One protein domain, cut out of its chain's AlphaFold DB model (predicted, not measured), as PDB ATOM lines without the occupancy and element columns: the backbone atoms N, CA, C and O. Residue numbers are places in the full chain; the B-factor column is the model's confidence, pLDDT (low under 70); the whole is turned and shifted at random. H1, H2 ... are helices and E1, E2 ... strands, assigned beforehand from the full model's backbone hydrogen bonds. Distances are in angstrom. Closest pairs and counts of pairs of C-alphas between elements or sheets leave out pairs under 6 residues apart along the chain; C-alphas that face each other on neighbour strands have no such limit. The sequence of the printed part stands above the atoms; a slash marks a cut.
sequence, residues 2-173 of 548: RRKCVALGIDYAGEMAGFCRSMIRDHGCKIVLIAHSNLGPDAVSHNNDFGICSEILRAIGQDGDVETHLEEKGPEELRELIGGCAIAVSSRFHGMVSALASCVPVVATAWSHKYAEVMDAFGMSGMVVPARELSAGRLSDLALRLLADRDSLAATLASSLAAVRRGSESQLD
ATOM      1  N   ARG A   2       9.396  53.616 -50.067       76.56
ATOM      2  CA  ARG A   2       9.607  55.060 -49.768       76.56
ATOM      3  C   ARG A   2      10.527  55.829 -50.730       76.56
ATOM      4  O   ARG A   2      10.096  56.811 -51.312       76.56
ATOM      5  N   ARG A   3      11.758  55.355 -50.980       78.50
ATOM      6  CA  ARG A   3      12.681  56.010 -51.940       78.50
ATOM      7  C   ARG A   3      12.089  56.156 -53.352       78.50
ATOM      8  O   ARG A   3      12.327  57.163 -54.004       78.50
ATOM      9  N   LYS A   4      11.321  55.164 -53.820       79.44
ATOM     10  CA  LYS A   4      10.640  55.209 -55.125       79.44
ATOM     11  C   LYS A   4       9.461  56.182 -55.109       79.44
ATOM     12  O   LYS A   4       9.290  56.889 -56.087       79.44
ATOM     13  N   CYS A   5       8.693  56.238 -54.019       83.50
ATOM     14  CA  CYS A   5       7.606  57.208 -53.857       83.50
ATOM     15  C   CYS A   5       8.137  58.643 -53.917       83.50
ATOM     16  O   CYS A   5       7.643  59.428 -54.714       83.50
ATOM     17  N   VAL A   6       9.214  58.940 -53.177       83.12
ATOM     18  CA  VAL A   6       9.879  60.255 -53.206       83.12
ATOM     19  C   VAL A   6      10.368  60.598 -54.615       83.12
ATOM     20  O   VAL A   6      10.093  61.684 -55.109       83.12
ATOM     21  N   ALA A   7      11.032  59.661 -55.300       85.00
ATOM     22  CA  ALA A   7      11.516  59.876 -56.666       85.00
ATOM     23  C   ALA A   7      10.393  60.084 -57.703       85.00
ATOM     24  O   ALA A   7      10.646  60.630 -58.772       85.00
ATOM     25  N   LEU A   8       9.175  59.622 -57.410       85.06
ATOM     26  CA  LEU A   8       8.004  59.741 -58.280       85.06
ATOM     27  C   LEU A   8       7.032  60.846 -57.830       85.06
ATOM     28  O   LEU A   8       6.020  61.038 -58.493       85.06
ATOM     29  N   GLY A   9       7.319  61.551 -56.729       87.69
ATOM     30  CA  GLY A   9       6.432  62.575 -56.167       87.69
ATOM     31  C   GLY A   9       5.119  62.031 -55.591       87.69
ATOM     32  O   GLY A   9       4.128  62.748 -55.572       87.69
ATOM     33  N   ILE A  10       5.092  60.768 -55.153       88.62
ATOM     34  CA  ILE A  10       3.877  60.100 -54.662       88.62
ATOM     35  C   ILE A  10       3.812  60.178 -53.136       88.62
ATOM     36  O   ILE A  10       4.697  59.648 -52.454       88.62
ATOM     37  N   ASP A  11       2.728  60.742 -52.603       92.00
ATOM     38  CA  ASP A  11       2.398  60.684 -51.176       92.00
ATOM     39  C   ASP A  11       1.731  59.345 -50.825       92.00
ATOM     40  O   ASP A  11       0.515  59.219 -50.739       92.00
ATOM     41  N   TYR A  12       2.545  58.307 -50.631       92.69
ATOM     42  CA  TYR A  12       2.030  56.965 -50.348       92.69
ATOM     43  C   TYR A  12       1.126  56.916 -49.104       92.69
ATOM     44  O   TYR A  12       0.108  56.227 -49.124       92.69
ATOM     45  N   ALA A  13       1.492  57.623 -48.029       93.62
ATOM     46  CA  ALA A  13       0.709  57.613 -46.796       93.62
ATOM     47  C   ALA A  13      -0.635  58.325 -46.995       93.62
ATOM     48  O   ALA A  13      -1.664  57.793 -46.577       93.62
ATOM     49  N   GLY A  14      -0.631  59.468 -47.689       94.69
ATOM     50  CA  GLY A  14      -1.841  60.200 -48.053       94.69
ATOM     51  C   GLY A  14      -2.781  59.395 -48.950       94.69
ATOM     52  O   GLY A  14      -3.973  59.315 -48.655       94.69
ATOM     53  N   GLU A  15      -2.262  58.729 -49.985       95.62
ATOM     54  CA  GLU A  15      -3.080  57.909 -50.892       95.62
ATOM     55  C   GLU A  15      -3.693  56.688 -50.183       95.62
ATOM     56  O   GLU A  15      -4.878  56.398 -50.363       95.62
ATOM     57  N   MET A  16      -2.931  55.989 -49.329       95.38
ATOM     58  CA  MET A  16      -3.475  54.887 -48.517       95.38
ATOM     59  C   MET A  16      -4.525  55.382 -47.520       95.38
ATOM     60  O   MET A  16      -5.577  54.765 -47.380       95.38
ATOM     61  N   ALA A  17      -4.267  56.501 -46.835       95.50
ATOM     62  CA  ALA A  17      -5.212  57.071 -45.881       95.50
ATOM     63  C   ALA A  17      -6.489  57.576 -46.566       95.50
ATOM     64  O   ALA A  17      -7.584  57.415 -46.029       95.50
ATOM     65  N   GLY A  18      -6.374  58.159 -47.763       95.44
ATOM     66  CA  GLY A  18      -7.508  58.534 -48.607       95.44
ATOM     67  C   GLY A  18      -8.373  57.327 -48.967       95.44
ATOM     68  O   GLY A  18      -9.584  57.371 -48.761       95.44
ATOM     69  N   PHE A  19      -7.742  56.235 -49.407       96.06
ATOM     70  CA  PHE A  19      -8.414  54.962 -49.666       96.06
ATOM     71  C   PHE A  19      -9.134  54.434 -48.416       96.06
ATOM     72  O   PHE A  19     -10.338  54.193 -48.460       96.06
ATOM     73  N   CYS A  20      -8.438  54.316 -47.280       95.94
ATOM     74  CA  CYS A  20      -9.038  53.824 -46.038       95.94
ATOM     75  C   CYS A  20     -10.243  54.672 -45.609       95.94
ATOM     76  O   CYS A  20     -11.277  54.117 -45.253       95.94
ATOM     77  N   ARG A  21     -10.143  56.006 -45.682       94.44
ATOM     78  CA  ARG A  21     -11.260  56.898 -45.331       94.44
ATOM     79  C   ARG A  21     -12.470  56.704 -46.239       94.44
ATOM     80  O   ARG A  21     -13.579  56.683 -45.715       94.44
ATOM     81  N   SER A  22     -12.271  56.551 -47.550       93.56
ATOM     82  CA  SER A  22     -13.379  56.309 -48.483       93.56
ATOM     83  C   SER A  22     -14.061  54.968 -48.198       93.56
ATOM     84  O   SER A  22     -15.274  54.916 -48.020       93.56
ATOM     85  N   MET A  23     -13.286  53.897 -47.997       95.31
ATOM     86  CA  MET A  23     -13.845  52.582 -47.655       95.31
ATOM     87  C   MET A  23     -14.640  52.589 -46.342       95.31
ATOM     88  O   MET A  23     -15.676  51.934 -46.248       95.31
ATOM     89  N   ILE A  24     -14.189  53.337 -45.332       94.06
ATOM     90  CA  ILE A  24     -14.897  53.443 -44.050       94.06
ATOM     91  C   ILE A  24     -16.168  54.289 -44.193       94.06
ATOM     92  O   ILE A  24     -17.252  53.836 -43.838       94.06
ATOM     93  N   ARG A  25     -16.045  55.525 -44.695       91.00
ATOM     94  CA  ARG A  25     -17.141  56.508 -44.682       91.00
ATOM     95  C   ARG A  25     -18.210  56.218 -45.724       91.00
ATOM     96  O   ARG A  25     -19.393  56.324 -45.419       91.00
ATOM     97  N   ASP A  26     -17.787  55.849 -46.926       92.06
ATOM     98  CA  ASP A  26     -18.684  55.734 -48.076       92.06
ATOM     99  C   ASP A  26     -19.242  54.307 -48.207       92.06
ATOM    100  O   ASP A  26     -20.306  54.102 -48.791       92.06
ATOM    101  N   HIS A  27     -18.542  53.315 -47.637       91.31
ATOM    102  CA  HIS A  27     -18.855  51.893 -47.810       91.31
ATOM    103  C   HIS A  27     -18.952  51.092 -46.503       91.31
ATOM    104  O   HIS A  27     -19.159  49.880 -46.557       91.31
ATOM    105  N   GLY A  28     -18.819  51.730 -45.333       91.81
ATOM    106  CA  GLY A  28     -19.012  51.089 -44.026       91.81
ATOM    107  C   GLY A  28     -18.035  49.945 -43.732       91.81
ATOM    108  O   GLY A  28     -18.360  49.040 -42.967       91.81
ATOM    109  N   CYS A  29     -16.866  49.935 -44.375       93.31
ATOM    110  CA  CYS A  29     -15.890  48.866 -44.212       93.31
ATOM    111  C   CYS A  29     -15.050  49.071 -42.950       93.31
ATOM    112  O   CYS A  29     -14.526  50.159 -42.718       93.31
ATOM    113  N   LYS A  30     -14.822  47.987 -42.204       94.88
ATOM    114  CA  LYS A  30     -13.789  47.933 -41.167       94.88
ATOM    115  C   LYS A  30     -12.424  47.684 -41.806       94.88
ATOM    116  O   LYS A  30     -12.280  46.781 -42.633       94.88
ATOM    117  N   ILE A  31     -11.414  48.459 -41.417       95.62
ATOM    118  CA  ILE A  31     -10.048  48.320 -41.935       95.62
ATOM    119  C   ILE A  31      -9.181  47.588 -40.917       95.62
ATOM    120  O   ILE A  31      -9.090  48.003 -39.769       95.62
ATOM    121  N   VAL A  32      -8.483  46.539 -41.355       96.25
ATOM    122  CA  VAL A  32      -7.432  45.882 -40.567       96.25
ATOM    123  C   VAL A  32      -6.076  46.311 -41.128       96.25
ATOM    124  O   VAL A  32      -5.676  45.892 -42.215       96.25
ATOM    125  N   LEU A  33      -5.374  47.190 -40.413       95.88
ATOM    126  CA  LEU A  33      -4.075  47.723 -40.816       95.88
ATOM    127  C   LEU A  33      -2.946  46.898 -40.187       95.88
ATOM    128  O   LEU A  33      -2.742  46.928 -38.975       95.88
ATOM    129  N   ILE A  34      -2.185  46.194 -41.027       95.06
ATOM    130  CA  ILE A  34      -1.155  45.241 -40.592       95.06
ATOM    131  C   ILE A  34       0.239  45.740 -40.990       95.06
ATOM    132  O   ILE A  34       0.519  45.949 -42.174       95.06
ATOM    133  N   ALA A  35       1.147  45.850 -40.019       93.75
ATOM    134  CA  ALA A  35       2.577  45.985 -40.282       93.75
ATOM    135  C   ALA A  35       3.171  44.603 -40.604       93.75
ATOM    136  O   ALA A  35       3.601  43.870 -39.719       93.75
ATOM    137  N   HIS A  36       3.184  44.229 -41.887       90.69
ATOM    138  CA  HIS A  36       3.569  42.876 -42.318       90.69
ATOM    139  C   HIS A  36       5.024  42.501 -41.973       90.69
ATOM    140  O   HIS A  36       5.349  41.324 -41.851       90.69
ATOM    141  N   SER A  37       5.909  43.489 -41.842       89.31
ATOM    142  CA  SER A  37       7.241  43.328 -41.262       89.31
ATOM    143  C   SER A  37       7.459  44.426 -40.236       89.31
ATOM    144  O   SER A  37       7.573  45.592 -40.609       89.31
ATOM    145  N   ASN A  38       7.538  44.080 -38.958       86.62
ATOM    146  CA  ASN A  38       7.722  45.047 -37.885       86.62
ATOM    147  C   ASN A  38       9.006  44.753 -37.105       86.62
ATOM    148  O   ASN A  38       9.190  43.643 -36.627       86.62
ATOM    149  N   LEU A  39       9.872  45.759 -36.979       84.62
ATOM    150  CA  LEU A  39      11.104  45.699 -36.180       84.62
ATOM    151  C   LEU A  39      11.083  46.708 -35.015       84.62
ATOM    152  O   LEU A  39      12.122  46.997 -34.427       84.62
ATOM    153  N   GLY A  40       9.913  47.275 -34.710       83.19
ATOM    154  CA  GLY A  40       9.729  48.299 -33.688       83.19
ATOM    155  C   GLY A  40       9.983  49.732 -34.184       83.19
ATOM    156  O   GLY A  40      10.427  49.942 -35.317       83.19
ATOM    157  N   PRO A  41       9.694  50.743 -33.346       83.69
ATOM    158  CA  PRO A  41       9.753  52.160 -33.722       83.69
ATOM    159  C   PRO A  41      11.170  52.663 -34.031       83.69
ATOM    160  O   PRO A  41      11.336  53.523 -34.895       83.69
ATOM    161  N   ASP A  42      12.188  52.099 -33.378       81.50
ATOM    162  CA  ASP A  42      13.566  52.603 -33.437       81.50
ATOM    163  C   ASP A  42      14.403  51.976 -34.568       81.50
ATOM    164  O   ASP A  42      15.522  52.406 -34.859       81.50
ATOM    165  N   ALA A  43      13.877  50.948 -35.240       80.62
ATOM    166  CA  ALA A  43      14.612  50.207 -36.255       80.62
ATOM    167  C   ALA A  43      14.582  50.906 -37.625       80.62
ATOM    168  O   ALA A  43      13.573  50.908 -38.339       80.62
ATOM    169  N   VAL A  44      15.740  51.413 -38.060       76.31
ATOM    170  CA  VAL A  44      15.928  51.987 -39.402       76.31
ATOM    171  C   VAL A  44      16.202  50.872 -40.414       76.31
ATOM    172  O   VAL A  44      17.344  50.548 -40.738       76.31
ATOM    173  N   SER A  45      15.135  50.270 -40.939       81.12
ATOM    174  CA  SER A  45      15.212  49.208 -41.945       81.12
ATOM    175  C   SER A  45      14.194  49.415 -43.059       81.12
ATOM    176  O   SER A  45      13.075  49.867 -42.840       81.12
ATOM    177  N   HIS A  46      14.556  49.016 -44.279       74.94
ATOM    178  CA  HIS A  46      13.597  48.924 -45.384       74.94
ATOM    179  C   HIS A  46      12.566  47.795 -45.170       74.94
ATOM    180  O   HIS A  46      11.521  47.781 -45.822       74.94
ATOM    181  N   ASN A  47      12.849  46.868 -44.250       82.00
ATOM    182  CA  ASN A  47      11.959  45.801 -43.790       82.00
ATOM    183  C   ASN A  47      11.257  46.154 -42.472       82.00
ATOM    184  O   ASN A  47      11.009  45.280 -41.651       82.00
ATOM    185  N   ASN A  48      10.946  47.433 -42.264       88.88
ATOM    186  CA  ASN A  48      10.150  47.876 -41.128       88.88
ATOM    187  C   ASN A  48       8.967  48.731 -41.605       88.88
ATOM    188  O   ASN A  48       9.153  49.830 -42.131       88.88
ATOM    189  N   ASP A  49       7.759  48.203 -41.444       91.62
ATOM    190  CA  ASP A  49       6.497  48.814 -41.860       91.62
ATOM    191  C   ASP A  49       5.889  49.703 -40.767       91.62
ATOM    192  O   ASP A  49       5.041  50.540 -41.074       91.62
ATOM    193  N   PHE A  50       6.370  49.605 -39.522       91.31
ATOM    194  CA  PHE A  50       5.843  50.359 -38.381       91.31
ATOM    195  C   PHE A  50       5.682  51.851 -38.681       91.31
ATOM    196  O   PHE A  50       4.608  52.426 -38.499       91.31
ATOM    197  N   GLY A  51       6.741  52.477 -39.203       90.44
ATOM    198  CA  GLY A  51       6.743  53.909 -39.484       90.44
ATOM    199  C   GLY A  51       5.726  54.312 -40.553       90.44
ATOM    200  O   GLY A  51       5.069  55.337 -40.405       90.44
ATOM    201  N   ILE A  52       5.565  53.520 -41.625       91.31
ATOM    202  CA  ILE A  52       4.610  53.874 -42.691       91.31
ATOM    203  C   ILE A  52       3.165  53.621 -42.258       91.31
ATOM    204  O   ILE A  52       2.309  54.458 -42.512       91.31
ATOM    205  N   CYS A  53       2.897  52.531 -41.536       93.56
ATOM    206  CA  CYS A  53       1.576  52.271 -40.970       93.56
ATOM    207  C   CYS A  53       1.181  53.345 -39.944       93.56
ATOM    208  O   CYS A  53       0.041  53.797 -39.944       93.56
ATOM    209  N   SER A  54       2.133  53.819 -39.133       92.56
ATOM    210  CA  SER A  54       1.908  54.916 -38.180       92.56
ATOM    211  C   SER A  54       1.576  56.243 -38.874       92.56
ATOM    212  O   SER A  54       0.727  56.997 -38.403       92.56
ATOM    213  N   GLU A  55       2.233  56.546 -39.999       93.75
ATOM    214  CA  GLU A  55       1.920  57.722 -40.823       93.75
ATOM    215  C   GLU A  55       0.522  57.628 -41.442       93.75
ATOM    216  O   GLU A  55      -0.232  58.596 -41.372       93.75
ATOM    217  N   ILE A  56       0.157  56.458 -41.981       94.50
ATOM    218  CA  ILE A  56      -1.179  56.200 -42.534       94.50
ATOM    219  C   ILE A  56      -2.246  56.374 -41.451       94.50
ATOM    220  O   ILE A  56      -3.207  57.106 -41.659       94.50
ATOM    221  N   LEU A  57      -2.055  55.771 -40.274       93.81
ATOM    222  CA  LEU A  57      -2.999  55.871 -39.160       93.81
ATOM    223  C   LEU A  57      -3.213  57.329 -38.726       93.81
ATOM    224  O   LEU A  57      -4.348  57.767 -38.544       93.81
ATOM    225  N   ARG A  58      -2.130  58.113 -38.632       93.12
ATOM    226  CA  ARG A  58      -2.215  59.545 -38.315       93.12
ATOM    227  C   ARG A  58      -2.977  60.330 -39.385       93.12
ATOM    228  O   ARG A  58      -3.725  61.237 -39.040       93.12
ATOM    229  N   ALA A  59      -2.786  59.990 -40.659       93.19
ATOM    230  CA  ALA A  59      -3.461  60.636 -41.780       93.19
ATOM    231  C   ALA A  59      -4.946  60.234 -41.916       93.19
ATOM    232  O   ALA A  59      -5.734  61.014 -42.449       93.19
ATOM    233  N   ILE A  60      -5.343  59.054 -41.420       91.69
ATOM    234  CA  ILE A  60      -6.756  58.645 -41.325       91.69
ATOM    235  C   ILE A  60      -7.494  59.489 -40.270       91.69
ATOM    236  O   ILE A  60      -8.618  59.921 -40.524       91.69
ATOM    237  N   GLY A  61      -6.855  59.777 -39.129       84.50
ATOM    238  CA  GLY A  61      -7.436  60.567 -38.037       84.50
ATOM    239  C   GLY A  61      -8.367  59.755 -37.124       84.50
ATOM    240  O   GLY A  61      -8.298  58.531 -37.094       84.50
ATOM    241  N   GLN A  62      -9.239  60.429 -36.360       74.81
ATOM    242  CA  GLN A  62     -10.200  59.778 -35.442       74.81
ATOM    243  C   GLN A  62     -11.478  59.267 -36.131       74.81
ATOM    244  O   GLN A  62     -12.389  58.773 -35.477       74.81
ATOM    245  N   ASP A  63     -11.551  59.387 -37.452       63.28
ATOM    246  CA  ASP A  63     -12.755  59.164 -38.251       63.28
ATOM    247  C   ASP A  63     -12.958  57.705 -38.708       63.28
ATOM    248  O   ASP A  63     -13.817  57.447 -39.552       63.28
ATOM    249  N   GLY A  64     -12.141  56.757 -38.231       66.50
ATOM    250  CA  GLY A  64     -12.011  55.434 -38.844       66.50
ATOM    251  C   GLY A  64     -12.255  54.244 -37.916       66.50
ATOM    252  O   GLY A  64     -11.597  54.138 -36.883       66.50
ATOM    253  N   ASP A  65     -13.102  53.296 -38.335       85.19
ATOM    254  CA  ASP A  65     -13.145  51.932 -37.775       85.19
ATOM    255  C   ASP A  65     -11.925  51.137 -38.280       85.19
ATOM    256  O   ASP A  65     -11.976  50.419 -39.286       85.19
ATOM    257  N   VAL A  66     -10.779  51.375 -37.632       93.19
ATOM    258  CA  VAL A  66      -9.482  50.780 -37.975       93.19
ATOM    259  C   VAL A  66      -8.971  49.936 -36.814       93.19
ATOM    260  O   VAL A  66      -8.640  50.449 -35.747       93.19
ATOM    261  N   GLU A  67      -8.826  48.639 -37.053       94.12
ATOM    262  CA  GLU A  67      -8.099  47.716 -36.190       94.12
ATOM    263  C   GLU A  67      -6.630  47.670 -36.619       94.12
ATOM    264  O   GLU A  67      -6.322  47.541 -37.804       94.12
ATOM    265  N   THR A  68      -5.705  47.798 -35.669       93.69
ATOM    266  CA  THR A  68      -4.272  47.901 -35.969       93.69
ATOM    267  C   THR A  68      -3.490  46.731 -35.388       93.69
ATOM    268  O   THR A  68      -3.547  46.500 -34.183       93.69
ATOM    269  N   HIS A  69      -2.679  46.087 -36.225       94.25
ATOM    270  CA  HIS A  69      -1.670  45.108 -35.819       94.25
ATOM    271  C   HIS A  69      -0.287  45.636 -36.195       94.25
ATOM    272  O   HIS A  69       0.196  45.425 -37.312       94.25
ATOM    273  N   LEU A  70       0.315  46.394 -35.277       91.75
ATOM    274  CA  LEU A  70       1.630  47.024 -35.445       91.75
ATOM    275  C   LEU A  70       2.714  46.362 -34.590       91.75
ATOM    276  O   LEU A  70       3.821  46.883 -34.513       91.75
ATOM    277  N   GLU A  71       2.393  45.254 -33.932       88.88
ATOM    278  CA  GLU A  71       3.293  44.366 -33.206       88.88
ATOM    279  C   GLU A  71       3.986  43.362 -34.145       88.88
ATOM    280  O   GLU A  71       3.558  43.136 -35.274       88.88
ATOM    281  N   GLU A  72       5.116  42.796 -33.713       87.62
ATOM    282  CA  GLU A  72       5.776  41.720 -34.460       87.62
ATOM    283  C   GLU A  72       4.924  40.444 -34.391       87.62
ATOM    284  O   GLU A  72       4.492  40.043 -33.311       87.62
ATOM    285  N   LYS A  73       4.671  39.825 -35.549       87.62
ATOM    286  CA  LYS A  73       3.898  38.585 -35.685       87.62
ATOM    287  C   LYS A  73       4.621  37.592 -36.579       87.62
ATOM    288  O   LYS A  73       5.282  37.974 -37.548       87.62
ATOM    289  N   GLY A  74       4.450  36.310 -36.279       88.25
ATOM    290  CA  GLY A  74       4.939  35.224 -37.112       88.25
ATOM    291  C   GLY A  74       4.209  35.142 -38.464       88.25
ATOM    292  O   GLY A  74       3.086  35.630 -38.611       88.25
ATOM    293  N   PRO A  75       4.799  34.473 -39.475       86.50
ATOM    294  CA  PRO A  75       4.170  34.306 -40.788       86.50
ATOM    295  C   PRO A  75       2.814  33.584 -40.760       86.50
ATOM    296  O   PRO A  75       1.986  33.816 -41.639       86.50
ATOM    297  N   GLU A  76       2.600  32.689 -39.793       89.50
ATOM    298  CA  GLU A  76       1.345  31.944 -39.624       89.50
ATOM    299  C   GLU A  76       0.233  32.852 -39.094       89.50
ATOM    300  O   GLU A  76      -0.822  32.932 -39.717       89.50
ATOM    301  N   GLU A  77       0.517  33.634 -38.049       92.12
ATOM    302  CA  GLU A  77      -0.413  34.619 -37.483       92.12
ATOM    303  C   GLU A  77      -0.801  35.686 -38.516       92.12
ATOM    304  O   GLU A  77      -1.972  36.029 -38.669       92.12
ATOM    305  N   LEU A  78       0.171  36.191 -39.286       92.56
ATOM    306  CA  LEU A  78      -0.097  37.143 -40.367       92.56
ATOM    307  C   LEU A  78      -0.996  36.536 -41.451       92.56
ATOM    308  O   LEU A  78      -1.849  37.230 -42.004       92.56
ATOM    309  N   ARG A  79      -0.806  35.253 -41.777       94.62
ATOM    310  CA  ARG A  79      -1.617  34.555 -42.782       94.62
ATOM    311  C   ARG A  79      -3.038  34.293 -42.287       94.62
ATOM    312  O   ARG A  79      -3.958  34.386 -43.095       94.62
ATOM    313  N   GLU A  80      -3.207  33.994 -41.004       95.00
ATOM    314  CA  GLU A  80      -4.514  33.836 -40.361       95.00
ATOM    315  C   GLU A  80      -5.290  35.157 -40.352       95.00
ATOM    316  O   GLU A  80      -6.421  35.197 -40.831       95.00
ATOM    317  N   LEU A  81      -4.649  36.256 -39.934       95.25
ATOM    318  CA  LEU A  81      -5.248  37.595 -39.966       95.25
ATOM    319  C   LEU A  81      -5.699  37.983 -41.374       95.25
ATOM    320  O   LEU A  81      -6.838  38.393 -41.572       95.25
ATOM    321  N   ILE A  82      -4.820  37.815 -42.367       97.31
ATOM    322  CA  ILE A  82      -5.162  38.090 -43.766       97.31
ATOM    323  C   ILE A  82      -6.299  37.172 -44.233       97.31
ATOM    324  O   ILE A  82      -7.198  37.643 -44.922       97.31
ATOM    325  N   GLY A  83      -6.282  35.892 -43.849       96.50
ATOM    326  CA  GLY A  83      -7.315  34.908 -44.186       96.50
ATOM    327  C   GLY A  83      -8.700  35.223 -43.613       96.50
ATOM    328  O   GLY A  83      -9.700  34.807 -44.190       96.50
ATOM    329  N   GLY A  84      -8.768  35.985 -42.518       95.62
ATOM    330  CA  GLY A  84     -10.020  36.472 -41.935       95.62
ATOM    331  C   GLY A  84     -10.653  37.656 -42.677       95.62
ATOM    332  O   GLY A  84     -11.807  37.993 -42.412       95.62
ATOM    333  N   CYS A  85      -9.936  38.295 -43.607       96.94
ATOM    334  CA  CYS A  85     -10.416  39.475 -44.323       96.94
ATOM    335  C   CYS A  85     -11.263  39.121 -45.559       96.94
ATOM    336  O   CYS A  85     -11.062  38.101 -46.216       96.94
ATOM    337  N   ALA A  86     -12.194  40.010 -45.929       96.62
ATOM    338  CA  ALA A  86     -12.991  39.850 -47.151       96.62
ATOM    339  C   ALA A  86     -12.148  40.029 -48.424       96.62
ATOM    340  O   ALA A  86     -12.295  39.264 -49.375       96.62
ATOM    341  N   ILE A  87     -11.262  41.026 -48.411       97.69
ATOM    342  CA  ILE A  87     -10.271  41.325 -49.447       97.69
ATOM    343  C   ILE A  87      -8.980  41.802 -48.773       97.69
ATOM    344  O   ILE A  87      -8.990  42.196 -47.606       97.69
ATOM    345  N   ALA A  88      -7.878  41.830 -49.515       97.81
ATOM    346  CA  ALA A  88      -6.614  42.397 -49.065       97.81
ATOM    347  C   ALA A  88      -6.135  43.515 -50.003       97.81
ATOM    348  O   ALA A  88      -6.318  43.463 -51.217       97.81
ATOM    349  N   VAL A  89      -5.442  44.510 -49.452       97.50
ATOM    350  CA  VAL A  89      -4.656  45.481 -50.226       97.50
ATOM    351  C   VAL A  89      -3.242  45.448 -49.670       97.50
ATOM    352  O   VAL A  89      -3.030  45.741 -48.497       97.50
ATOM    353  N   SER A  90      -2.266  45.048 -50.487       95.19
ATOM    354  CA  SER A  90      -0.896  44.833 -50.015       95.19
ATOM    355  C   SER A  90       0.135  45.568 -50.859       95.19
ATOM    356  O   SER A  90       0.114  45.541 -52.089       95.19
ATOM    357  N   SER A  91       1.101  46.190 -50.186       91.56
ATOM    358  CA  SER A  91       2.340  46.711 -50.785       91.56
ATOM    359  C   SER A  91       3.548  45.807 -50.571       91.56
ATOM    360  O   SER A  91       4.615  46.036 -51.150       91.56
ATOM    361  N   ARG A  92       3.384  44.763 -49.753       90.94
ATOM    362  CA  ARG A  92       4.396  43.756 -49.454       90.94
ATOM    363  C   ARG A  92       4.146  42.516 -50.300       90.94
ATOM    364  O   ARG A  92       3.042  41.975 -50.325       90.94
ATOM    365  N   PHE A  93       5.208  42.023 -50.929       91.19
ATOM    366  CA  PHE A  93       5.154  40.812 -51.749       91.19
ATOM    367  C   PHE A  93       4.637  39.607 -50.948       91.19
ATOM    368  O   PHE A  93       3.732  38.913 -51.395       91.19
ATOM    369  N   HIS A  94       5.131  39.410 -49.723       91.19
ATOM    370  CA  HIS A  94       4.671  38.327 -48.846       91.19
ATOM    371  C   HIS A  94       3.236  38.518 -48.335       91.19
ATOM    372  O   HIS A  94       2.532  37.526 -48.150       91.19
ATOM    373  N   GLY A  95       2.766  39.761 -48.194       93.94
ATOM    374  CA  GLY A  95       1.364  40.046 -47.881       93.94
ATOM    375  C   GLY A  95       0.438  39.625 -49.024       93.94
ATOM    376  O   GLY A  95      -0.556  38.948 -48.789       93.94
ATOM    377  N   MET A  96       0.827  39.919 -50.271       95.94
ATOM    378  CA  MET A  96       0.111  39.459 -51.469       95.94
ATOM    379  C   MET A  96       0.099  37.926 -51.555       95.94
ATOM    380  O   MET A  96      -0.959  37.333 -51.722       95.94
ATOM    381  N   VAL A  97       1.254  37.275 -51.385       94.69
ATOM    382  CA  VAL A  97       1.347  35.804 -51.405       94.69
ATOM    383  C   VAL A  97       0.505  35.171 -50.296       94.69
ATOM    384  O   VAL A  97      -0.125  34.145 -50.529       94.69
ATOM    385  N   SER A  98       0.465  35.771 -49.104       95.88
ATOM    386  CA  SER A  98      -0.348  35.263 -47.993       95.88
ATOM    387  C   SER A  98      -1.841  35.368 -48.289       95.88
ATOM    388  O   SER A  98      -2.556  34.409 -48.027       95.88
ATOM    389  N   ALA A  99      -2.294  36.465 -48.905       97.12
ATOM    390  CA  ALA A  99      -3.682  36.603 -49.344       97.12
ATOM    391  C   ALA A  99      -4.059  35.530 -50.377       97.12
ATOM    392  O   ALA A  99      -5.018  34.792 -50.172       97.12
ATOM    393  N   LEU A 100      -3.241  35.355 -51.421       96.56
ATOM    394  CA  LEU A 100      -3.462  34.329 -52.450       96.56
ATOM    395  C   LEU A 100      -3.468  32.907 -51.863       96.56
ATOM    396  O   LEU A 100      -4.317  32.092 -52.214       96.56
ATOM    397  N   ALA A 101      -2.550  32.610 -50.937       94.94
ATOM    398  CA  ALA A 101      -2.463  31.308 -50.275       94.94
ATOM    399  C   ALA A 101      -3.645  31.017 -49.334       94.94
ATOM    400  O   ALA A 101      -3.945  29.845 -49.103       94.94
ATOM    401  N   SER A 102      -4.294  32.062 -48.815       96.31
ATOM    402  CA  SER A 102      -5.516  31.989 -48.004       96.31
ATOM    403  C   SER A 102      -6.795  32.169 -48.834       96.31
ATOM    404  O   SER A 102      -7.872  32.303 -48.262       96.31
ATOM    405  N   CYS A 103      -6.699  32.179 -50.169       96.69
ATOM    406  CA  CYS A 103      -7.822  32.405 -51.088       96.69
ATOM    407  C   CYS A 103      -8.563  33.740 -50.869       96.69
ATOM    408  O   CYS A 103      -9.756  33.843 -51.150       96.69
ATOM    409  N   VAL A 104      -7.855  34.770 -50.400       97.94
ATOM    410  CA  VAL A 104      -8.380  36.126 -50.214       97.94
ATOM    411  C   VAL A 104      -8.036  36.982 -51.439       97.94
ATOM    412  O   VAL A 104      -6.848  37.150 -51.740       97.94
ATOM    413  N   PRO A 105      -9.033  37.547 -52.150       97.69
ATOM    414  CA  PRO A 105      -8.791  38.436 -53.285       97.69
ATOM    415  C   PRO A 105      -7.956  39.650 -52.878       97.69
ATOM    416  O   PRO A 105      -8.239  40.293 -51.866       97.69
ATOM    417  N   VAL A 106      -6.923  39.979 -53.662       97.88
ATOM    418  CA  VAL A 106      -5.940  41.004 -53.291       97.88
ATOM    419  C   VAL A 106      -5.703  42.049 -54.379       97.88
ATOM    420  O   VAL A 106      -5.499  41.714 -55.543       97.88
ATOM    421  N   VAL A 107      -5.659  43.324 -53.984       97.88
ATOM    422  CA  VAL A 107      -5.050  44.403 -54.775       97.88
ATOM    423  C   VAL A 107      -3.581  44.518 -54.383       97.88
ATOM    424  O   VAL A 107      -3.243  44.713 -53.213       97.88
ATOM    425  N   ALA A 108      -2.687  44.416 -55.362       96.31
ATOM    426  CA  ALA A 108      -1.252  44.479 -55.129       96.31
ATOM    427  C   ALA A 108      -0.675  45.808 -55.628       96.31
ATOM    428  O   ALA A 108      -0.636  46.072 -56.829       96.31
ATOM    429  N   THR A 109      -0.163  46.634 -54.717       93.75
ATOM    430  CA  THR A 109       0.590  47.839 -55.095       93.75
ATOM    431  C   THR A 109       2.032  47.442 -55.417       93.75
ATOM    432  O   THR A 109       2.823  47.071 -54.546       93.75
ATOM    433  N   ALA A 110       2.366  47.439 -56.707       87.69
ATOM    434  CA  ALA A 110       3.561  46.789 -57.222       87.69
ATOM    435  C   ALA A 110       4.766  47.724 -57.331       87.69
ATOM    436  O   ALA A 110       4.726  48.806 -57.920       87.69
ATOM    437  N   TRP A 111       5.904  47.224 -56.847       84.00
ATOM    438  CA  TRP A 111       7.198  47.915 -56.896       84.00
ATOM    439  C   TRP A 111       8.188  47.272 -57.878       84.00
ATOM    440  O   TRP A 111       9.333  47.728 -57.979       84.00
ATOM    441  N   SER A 112       7.760  46.217 -58.575       84.38
ATOM    442  CA  SER A 112       8.488  45.463 -59.603       84.38
ATOM    443  C   SER A 112       7.514  44.631 -60.443       84.38
ATOM    444  O   SER A 112       6.415  44.339 -59.979       84.38
ATOM    445  N   HIS A 113       7.952  44.154 -61.612       79.88
ATOM    446  CA  HIS A 113       7.166  43.266 -62.485       79.88
ATOM    447  C   HIS A 113       6.738  41.949 -61.806       79.88
ATOM    448  O   HIS A 113       5.658  41.447 -62.087       79.88
ATOM    449  N   LYS A 114       7.517  41.459 -60.830       84.75
ATOM    450  CA  LYS A 114       7.263  40.201 -60.097       84.75
ATOM    451  C   LYS A 114       5.864  40.065 -59.482       84.75
ATOM    452  O   LYS A 114       5.396  38.954 -59.275       84.75
ATOM    453  N   TYR A 115       5.216  41.179 -59.132       90.81
ATOM    454  CA  TYR A 115       3.860  41.143 -58.572       90.81
ATOM    455  C   TYR A 115       2.854  40.667 -59.622       90.81
ATOM    456  O   TYR A 115       2.051  39.791 -59.332       90.81
ATOM    457  N   ALA A 116       2.945  41.199 -60.845       89.50
ATOM    458  CA  ALA A 116       2.085  40.790 -61.950       89.50
ATOM    459  C   ALA A 116       2.301  39.321 -62.314       89.50
ATOM    460  O   ALA A 116       1.326  38.603 -62.454       89.50
ATOM    461  N   GLU A 117       3.551  38.852 -62.360       89.19
ATOM    462  CA  GLU A 117       3.867  37.448 -62.671       89.19
ATOM    463  C   GLU A 117       3.192  36.458 -61.713       89.19
ATOM    464  O   GLU A 117       2.634  35.455 -62.147       89.19
ATOM    465  N   VAL A 118       3.214  36.740 -60.405       91.75
ATOM    466  CA  VAL A 118       2.534  35.876 -59.429       91.75
ATOM    467  C   VAL A 118       1.023  36.012 -59.546       91.75
ATOM    468  O   VAL A 118       0.335  35.000 -59.553       91.75
ATOM    469  N   MET A 119       0.500  37.234 -59.653       93.69
ATOM    470  CA  MET A 119      -0.944  37.479 -59.757       93.69
ATOM    471  C   MET A 119      -1.556  36.848 -61.016       93.69
ATOM    472  O   MET A 119      -2.702  36.406 -60.973       93.69
ATOM    473  N   ASP A 120      -0.792  36.741 -62.103       93.62
ATOM    474  CA  ASP A 120      -1.214  36.119 -63.362       93.62
ATOM    475  C   ASP A 120      -1.522  34.631 -63.210       93.62
ATOM    476  O   ASP A 120      -2.553  34.159 -63.687       93.62
ATOM    477  N   ALA A 121      -0.714  33.911 -62.426       91.69
ATOM    478  CA  ALA A 121      -0.961  32.503 -62.107       91.69
ATOM    479  C   ALA A 121      -2.303  32.275 -61.376       91.69
ATOM    480  O   ALA A 121      -2.829  31.161 -61.354       91.69
ATOM    481  N   PHE A 122      -2.866  33.335 -60.795       93.94
ATOM    482  CA  PHE A 122      -4.148  33.346 -60.098       93.94
ATOM    483  C   PHE A 122      -5.256  34.079 -60.872       93.94
ATOM    484  O   PHE A 122      -6.341  34.278 -60.335       93.94
ATOM    485  N   GLY A 123      -5.006  34.501 -62.118       91.06
ATOM    486  CA  GLY A 123      -5.970  35.258 -62.922       91.06
ATOM    487  C   GLY A 123      -6.252  36.672 -62.396       91.06
ATOM    488  O   GLY A 123      -7.250  37.281 -62.767       91.06
ATOM    489  N   MET A 124      -5.386  37.213 -61.534       92.88
ATOM    490  CA  MET A 124      -5.576  38.502 -60.861       92.88
ATOM    491  C   MET A 124      -4.678  39.626 -61.402       92.88
ATOM    492  O   MET A 124      -4.542  40.666 -60.760       92.88
ATOM    493  N   SER A 125      -4.069  39.476 -62.583       89.62
ATOM    494  CA  SER A 125      -3.168  40.484 -63.178       89.62
ATOM    495  C   SER A 125      -3.769  41.897 -63.243       89.62
ATOM    496  O   SER A 125      -3.063  42.879 -63.019       89.62
ATOM    497  N   GLY A 126      -5.085  42.010 -63.463       91.62
ATOM    498  CA  GLY A 126      -5.810  43.290 -63.483       91.62
ATOM    499  C   GLY A 126      -5.914  44.004 -62.126       91.62
ATOM    500  O   GLY A 126      -6.321  45.162 -62.082       91.62
ATOM    501  N   MET A 127      -5.531  43.343 -61.031       95.50
ATOM    502  CA  MET A 127      -5.571  43.872 -59.660       95.50
ATOM    503  C   MET A 127      -4.207  44.385 -59.190       95.50
ATOM    504  O   MET A 127      -4.008  44.704 -58.015       95.50
ATOM    505  N   VAL A 128      -3.241  44.473 -60.105       95.75
ATOM    506  CA  VAL A 128      -1.923  45.038 -59.837       95.75
ATOM    507  C   VAL A 128      -1.927  46.528 -60.159       95.75
ATOM    508  O   VAL A 128      -2.216  46.935 -61.280       95.75
ATOM    509  N   VAL A 129      -1.565  47.350 -59.176       95.06
ATOM    510  CA  VAL A 129      -1.424  48.802 -59.327       95.06
ATOM    511  C   VAL A 129       0.061  49.144 -59.446       95.06
ATOM    512  O   VAL A 129       0.792  49.029 -58.455       95.06
ATOM    513  N   PRO A 130       0.547  49.558 -60.630       91.25
ATOM    514  CA  PRO A 130       1.911  50.045 -60.782       91.25
ATOM    515  C   PRO A 130       2.146  51.280 -59.915       91.25
ATOM    516  O   PRO A 130       1.261  52.121 -59.777       91.25
ATOM    517  N   ALA A 131       3.365  51.444 -59.394       86.31
ATOM    518  CA  ALA A 131       3.696  52.560 -58.504       86.31
ATOM    519  C   ALA A 131       3.239  53.940 -59.024       86.31
ATOM    520  O   ALA A 131       2.737  54.728 -58.242       86.31
ATOM    521  N   ARG A 132       3.373  54.226 -60.328       87.62
ATOM    522  CA  ARG A 132       3.007  55.526 -60.933       87.62
ATOM    523  C   ARG A 132       1.501  55.794 -61.020       87.62
ATOM    524  O   ARG A 132       1.114  56.934 -61.219       87.62
ATOM    525  N   GLU A 133       0.685  54.755 -60.911       90.38
ATOM    526  CA  GLU A 133      -0.779  54.827 -61.015       90.38
ATOM    527  C   GLU A 133      -1.450  54.730 -59.640       90.38
ATOM    528  O   GLU A 133      -2.667  54.579 -59.546       90.38
ATOM    529  N   LEU A 134      -0.658  54.758 -58.566       93.44
ATOM    530  CA  LEU A 134      -1.165  54.651 -57.212       93.44
ATOM    531  C   LEU A 134      -1.973  55.897 -56.844       93.44
ATOM    532  O   LEU A 134      -1.408  56.980 -56.727       93.44
ATOM    533  N   SER A 135      -3.271  55.716 -56.613       95.44
ATOM    534  CA  SER A 135      -4.143  56.740 -56.044       95.44
ATOM    535  C   SER A 135      -5.250  56.123 -55.193       95.44
ATOM    536  O   SER A 135      -5.657  54.979 -55.421       95.44
ATOM    537  N   ALA A 136      -5.767  56.890 -54.235       95.88
ATOM    538  CA  ALA A 136      -6.878  56.513 -53.372       95.88
ATOM    539  C   ALA A 136      -8.109  56.079 -54.182       95.88
ATOM    540  O   ALA A 136      -8.700  55.036 -53.902       95.88
ATOM    541  N   GLY A 137      -8.457  56.841 -55.226       95.94
ATOM    542  CA  GLY A 137      -9.593  56.539 -56.100       95.94
ATOM    543  C   GLY A 137      -9.429  55.200 -56.816       95.94
ATOM    544  O   GLY A 137     -10.297  54.340 -56.722       95.94
ATOM    545  N   ARG A 138      -8.261  54.957 -57.426       96.31
ATOM    546  CA  ARG A 138      -8.002  53.693 -58.129       96.31
ATOM    547  C   ARG A 138      -8.040  52.485 -57.191       96.31
ATOM    548  O   ARG A 138      -8.519  51.422 -57.577       96.31
ATOM    549  N   LEU A 139      -7.505  52.620 -55.980       97.25
ATOM    550  CA  LEU A 139      -7.541  51.544 -54.985       97.25
ATOM    551  C   LEU A 139      -8.966  51.255 -54.526       97.25
ATOM    552  O   LEU A 139      -9.314  50.087 -54.391       97.25
ATOM    553  N   SER A 140      -9.776  52.298 -54.341       96.75
ATOM    554  CA  SER A 140     -11.189  52.173 -53.974       96.75
ATOM    555  C   SER A 140     -11.966  51.454 -55.078       96.75
ATOM    556  O   SER A 140     -12.621  50.453 -54.805       96.75
ATOM    557  N   ASP A 141     -11.787  51.856 -56.341       96.56
ATOM    558  CA  ASP A 141     -12.426  51.210 -57.495       96.56
ATOM    559  C   ASP A 141     -12.104  49.712 -57.579       96.56
ATOM    560  O   ASP A 141     -12.986  48.884 -57.813       96.56
ATOM    561  N   LEU A 142     -10.832  49.342 -57.396       97.38
ATOM    562  CA  LEU A 142     -10.409  47.941 -57.437       97.38
ATOM    563  C   LEU A 142     -10.902  47.163 -56.213       97.38
ATOM    564  O   LEU A 142     -11.376  46.042 -56.366       97.38
ATOM    565  N   ALA A 143     -10.835  47.749 -55.017       97.06
ATOM    566  CA  ALA A 143     -11.329  47.126 -53.793       97.06
ATOM    567  C   ALA A 143     -12.834  46.835 -53.870       97.06
ATOM    568  O   ALA A 143     -13.263  45.737 -53.525       97.06
ATOM    569  N   LEU A 144     -13.629  47.774 -54.389       97.00
ATOM    570  CA  LEU A 144     -15.068  47.589 -54.578       97.00
ATOM    571  C   LEU A 144     -15.382  46.481 -55.586       97.00
ATOM    572  O   LEU A 144     -16.283  45.682 -55.342       97.00
ATOM    573  N   ARG A 145     -14.611  46.376 -56.677       96.31
ATOM    574  CA  ARG A 145     -14.727  45.245 -57.616       96.31
ATOM    575  C   ARG A 145     -14.430  43.914 -56.931       96.31
ATOM    576  O   ARG A 145     -15.190  42.967 -57.088       96.31
ATOM    577  N   LEU A 146     -13.359  43.847 -56.134       97.06
ATOM    578  CA  LEU A 146     -13.027  42.633 -55.387       97.06
ATOM    579  C   LEU A 146     -14.102  42.260 -54.360       97.06
ATOM    580  O   LEU A 146     -14.359  41.077 -54.173       97.06
ATOM    581  N   LEU A 147     -14.719  43.243 -53.699       96.44
ATOM    582  CA  LEU A 147     -15.809  43.010 -52.749       96.44
ATOM    583  C   LEU A 147     -17.074  42.504 -53.447       96.44
ATOM    584  O   LEU A 147     -17.707  41.582 -52.939       96.44
ATOM    585  N   ALA A 148     -17.421  43.074 -54.604       96.19
ATOM    586  CA  ALA A 148     -18.591  42.668 -55.380       96.19
ATOM    587  C   ALA A 148     -18.479  41.222 -55.893       96.19
ATOM    588  O   ALA A 148     -19.433  40.457 -55.787       96.19
ATOM    589  N   ASP A 149     -17.296  40.831 -56.377       95.19
ATOM    590  CA  ASP A 149     -17.054  39.514 -56.983       95.19
ATOM    591  C   ASP A 149     -16.338  38.529 -56.040       95.19
ATOM    592  O   ASP A 149     -15.800  37.505 -56.480       95.19
ATOM    593  N   ARG A 150     -16.312  38.819 -54.731       94.50
ATOM    594  CA  ARG A 150     -15.481  38.133 -53.726       94.50
ATOM    595  C   ARG A 150     -15.559  36.615 -53.809       94.50
ATOM    596  O   ARG A 150     -14.525  35.956 -53.892       94.50
ATOM    597  N   ASP A 151     -16.767  36.062 -53.761       93.12
ATOM    598  CA  ASP A 151     -16.959  34.613 -53.653       93.12
ATOM    599  C   ASP A 151     -16.525  33.895 -54.944       93.12
ATOM    600  O   ASP A 151     -15.901  32.833 -54.898       93.12
ATOM    601  N   SER A 152     -16.770  34.517 -56.104       94.50
ATOM    602  CA  SER A 152     -16.317  34.014 -57.408       94.50
ATOM    603  C   SER A 152     -14.790  34.050 -57.530       94.50
ATOM    604  O   SER A 152     -14.156  33.083 -57.971       94.50
ATOM    605  N   LEU A 153     -14.174  35.143 -57.076       95.00
ATOM    606  CA  LEU A 153     -12.724  35.296 -57.065       95.00
ATOM    607  C   LEU A 153     -12.064  34.327 -56.082       95.00
ATOM    608  O   LEU A 153     -11.077  33.695 -56.442       95.00
ATOM    609  N   ALA A 154     -12.624  34.127 -54.888       94.44
ATOM    610  CA  ALA A 154     -12.116  33.162 -53.913       94.44
ATOM    611  C   ALA A 154     -12.149  31.721 -54.454       94.44
ATOM    612  O   ALA A 154     -11.184  30.972 -54.284       94.44
ATOM    613  N   ALA A 155     -13.212  31.339 -55.171       92.81
ATOM    614  CA  ALA A 155     -13.288  30.046 -55.852       92.81
ATOM    615  C   ALA A 155     -12.226  29.908 -56.961       92.81
ATOM    616  O   ALA A 155     -11.577  28.864 -57.085       92.81
ATOM    617  N   THR A 156     -12.003  30.977 -57.729       92.75
ATOM    618  CA  THR A 156     -10.949  31.035 -58.754       92.75
ATOM    619  C   THR A 156      -9.565  30.876 -58.124       92.75
ATOM    620  O   THR A 156      -8.773  30.044 -58.568       92.75
ATOM    621  N   LEU A 157      -9.302  31.592 -57.026       95.44
ATOM    622  CA  LEU A 157      -8.069  31.482 -56.255       95.44
ATOM    623  C   LEU A 157      -7.842  30.066 -55.737       95.44
ATOM    624  O   LEU A 157      -6.736  29.553 -55.882       95.44
ATOM    625  N   ALA A 158      -8.867  29.412 -55.191       93.62
ATOM    626  CA  ALA A 158      -8.759  28.039 -54.701       93.62
ATOM    627  C   ALA A 158      -8.386  27.050 -55.822       93.62
ATOM    628  O   ALA A 158      -7.524  26.186 -55.631       93.62
ATOM    629  N   SER A 159      -8.985  27.208 -57.008       90.88
ATOM    630  CA  SER A 159      -8.668  26.398 -58.191       90.88
ATOM    631  C   SER A 159      -7.225  26.619 -58.665       90.88
ATOM    632  O   SER A 159      -6.453  25.663 -58.812       90.88
ATOM    633  N   SER A 160      -6.819  27.883 -58.822       93.56
ATOM    634  CA  SER A 160      -5.454  28.250 -59.207       93.56
ATOM    635  C   SER A 160      -4.422  27.818 -58.168       93.56
ATOM    636  O   SER A 160      -3.360  27.318 -58.535       93.56
ATOM    637  N   LEU A 161      -4.732  27.920 -56.873       93.19
ATOM    638  CA  LEU A 161      -3.831  27.537 -55.786       93.19
ATOM    639  C   LEU A 161      -3.441  26.062 -55.875       93.19
ATOM    640  O   LEU A 161      -2.274  25.727 -55.677       93.19
ATOM    641  N   ALA A 162      -4.383  25.182 -56.220       86.12
ATOM    642  CA  ALA A 162      -4.088  23.769 -56.426       86.12
ATOM    643  C   ALA A 162      -3.097  23.554 -57.586       86.12
ATOM    644  O   ALA A 162      -2.182  22.740 -57.471       86.12
ATOM    645  N   ALA A 163      -3.245  24.294 -58.689       86.69
ATOM    646  CA  ALA A 163      -2.326  24.223 -59.825       86.69
ATOM    647  C   ALA A 163      -0.940  24.803 -59.496       86.69
ATOM    648  O   ALA A 163       0.072  24.177 -59.806       86.69
ATOM    649  N   VAL A 164      -0.891  25.950 -58.817       89.25
ATOM    650  CA  VAL A 164       0.356  26.595 -58.381       89.25
ATOM    651  C   VAL A 164       1.111  25.714 -57.387       89.25
ATOM    652  O   VAL A 164       2.326  25.568 -57.514       89.25
ATOM    653  N   ARG A 165       0.414  25.062 -56.443       87.38
ATOM    654  CA  ARG A 165       1.025  24.089 -55.521       87.38
ATOM    655  C   ARG A 165       1.639  22.913 -56.269       87.38
ATOM    656  O   ARG A 165       2.820  22.653 -56.072       87.38
ATOM    657  N   ARG A 166       0.904  22.296 -57.201       82.75
ATOM    658  CA  ARG A 166       1.447  21.220 -58.052       82.75
ATOM    659  C   ARG A 166       2.660  21.673 -58.869       82.75
ATOM    660  O   ARG A 166       3.609  20.915 -59.026       82.75
ATOM    661  N   GLY A 167       2.647  22.902 -59.387       83.75
ATOM    662  CA  GLY A 167       3.791  23.480 -60.100       83.75
ATOM    663  C   GLY A 167       5.007  23.706 -59.197       83.75
ATOM    664  O   GLY A 167       6.137  23.460 -59.607       83.75
ATOM    665  N   SER A 168       4.790  24.136 -57.954       80.50
ATOM    666  CA  SER A 168       5.862  24.263 -56.963       80.50
ATOM    667  C   SER A 168       6.408  22.899 -56.533       80.50
ATOM    668  O   SER A 168       7.614  22.762 -56.349       80.50
ATOM    669  N   GLU A 169       5.543  21.900 -56.367       78.62
ATOM    670  CA  GLU A 169       5.926  20.522 -56.047       78.62
ATOM    671  C   GLU A 169       6.751  19.912 -57.181       78.62
ATOM    672  O   GLU A 169       7.846  19.427 -56.927       78.62
ATOM    673  N   SER A 170       6.332  20.061 -58.442       74.19
ATOM    674  CA  SER A 170       7.091  19.530 -59.583       74.19
ATOM    675  C   SER A 170       8.458  20.197 -59.769       74.19
ATOM    676  O   SER A 170       9.399  19.566 -60.247       74.19
ATOM    677  N   GLN A 171       8.615  21.460 -59.362       75.31
ATOM    678  CA  GLN A 171       9.922  22.119 -59.302       75.31
ATOM    679  C   GLN A 171      10.806  21.534 -58.197       75.31
ATOM    680  O   GLN A 171      12.012  21.381 -58.400       75.31
ATOM    681  N   LEU A 172      10.229  21.202 -57.039       74.94
ATOM    682  CA  LEU A 172      10.941  20.503 -55.970       74.94
ATOM    683  C   LEU A 172      11.320  19.088 -56.402       74.94
ATOM    684  O   LEU A 172      12.453  18.687 -56.143       74.94
ATOM    685  N   ASP A 173      10.441  18.390 -57.119       70.12
ATOM    686  CA  ASP A 173      10.717  17.087 -57.723       70.12
ATOM    687  C   ASP A 173      11.830  17.197 -58.762       70.12
ATOM    688  O   ASP A 173      12.775  16.426 -58.717       70.12
TER     689      ASP A 173
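This is residues 2 to 173 of the 548 residues of the protein "Coenzyme F420-reducing hydrogenase subunit beta" of candidate division Hyd24-12 bacterium ADurb.Bin004 (UniProt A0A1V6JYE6). A small sheet of three parallel strands, E3 E4 E5, forms the core of three layers, helices on both faces of a sheet: H5 and H6 cover one face and H7 the other. Beside this core stands a smaller lobe in which the strand pair E1 E2 packs with H2 and H3; H4 packs on H5, H1 sits by the beginning of H2, and the end of the long helix H8, residues 166 to 173, sticks out. The printed part has 172 residues, with eight named helices and five named strands that follow one another along the chain as H1 H2 E1 H3 E2 H4 E3 H5 E4 H6 E5 H7 H8, and both sheets, in the orders E3 E4 E5 and E1 E2, are parallel. The class is mostly helix, and the whole is compact, with a radius of gyration of the C-alphas of 15.8 A and spans of 48 by 36 by 31 A.

H1, residues 2 to 8, begins at C-alpha 2 (9.607, 55.060, -49.768). H2 is residues 12 to 25, 20.0 A long, E1 31 to 34, H3 50 to 60, 15.4 A, and E2 66 to 69. H4 is residues 75 to 83, E3 88 to 90, beginning at C-alpha 88 (-6.614, 42.397, -49.065), H5 93 to 101, E4 106 to 110, H6 114 to 120 and E5 128 to 130. H7 is residues 136 to 148, 18.2 A, and H8 150 to 173, 33.8 A, ending at C-alpha 173 (10.717, 17.087, -57.723).

H1 is close to H2 but not clearly touching, C-alphas 5 and 12 being closest at 6.6 A. H2 touches H3 at a steep tilt of 48 degrees, closest at C-alphas 13 and 56, 4.9 A. E1 and E2 are parallel, with N 33 and O 67 2.8 A apart, within hydrogen-bond range. E1, H3, E2 form a strand-helix-strand unit, two parallel neighbour strands with a helix between, as do E3, H5, E4 and E4, H6, E5; the three crossovers are right-handed. N 107 and O 88, 2.8 A, pair E3 with E4, and N 129 and O 108, 2.8 A, pair E4 with E5. H5, height 8.4 A over the sheet E3 E4 E5, and H6, 9.3 A, lie on the same face; H7, 9.3 A, lies on the opposite face over E4. H7 touches H2 with residues 136 to 140 alone, C-alphas 136 and 19 being closest at 4.3 A. H4 touches H5, closest at C-alphas 79 and 98, 5.4 A. H8 only just touches H5, with 3 pairs of C-alphas within 8 A, closest at 157 and 100, 6.6 A. In the eight helices every O i to N i+4 pair is within hydrogen-bond range.

The C-alphas farthest apart, of Gln 62 and Asp 173, are 52.5 A apart. The printed part has no cut. The link from E1 to H3, residues 35 to 49, is long. Residues 63 to 64 are under pLDDT 70.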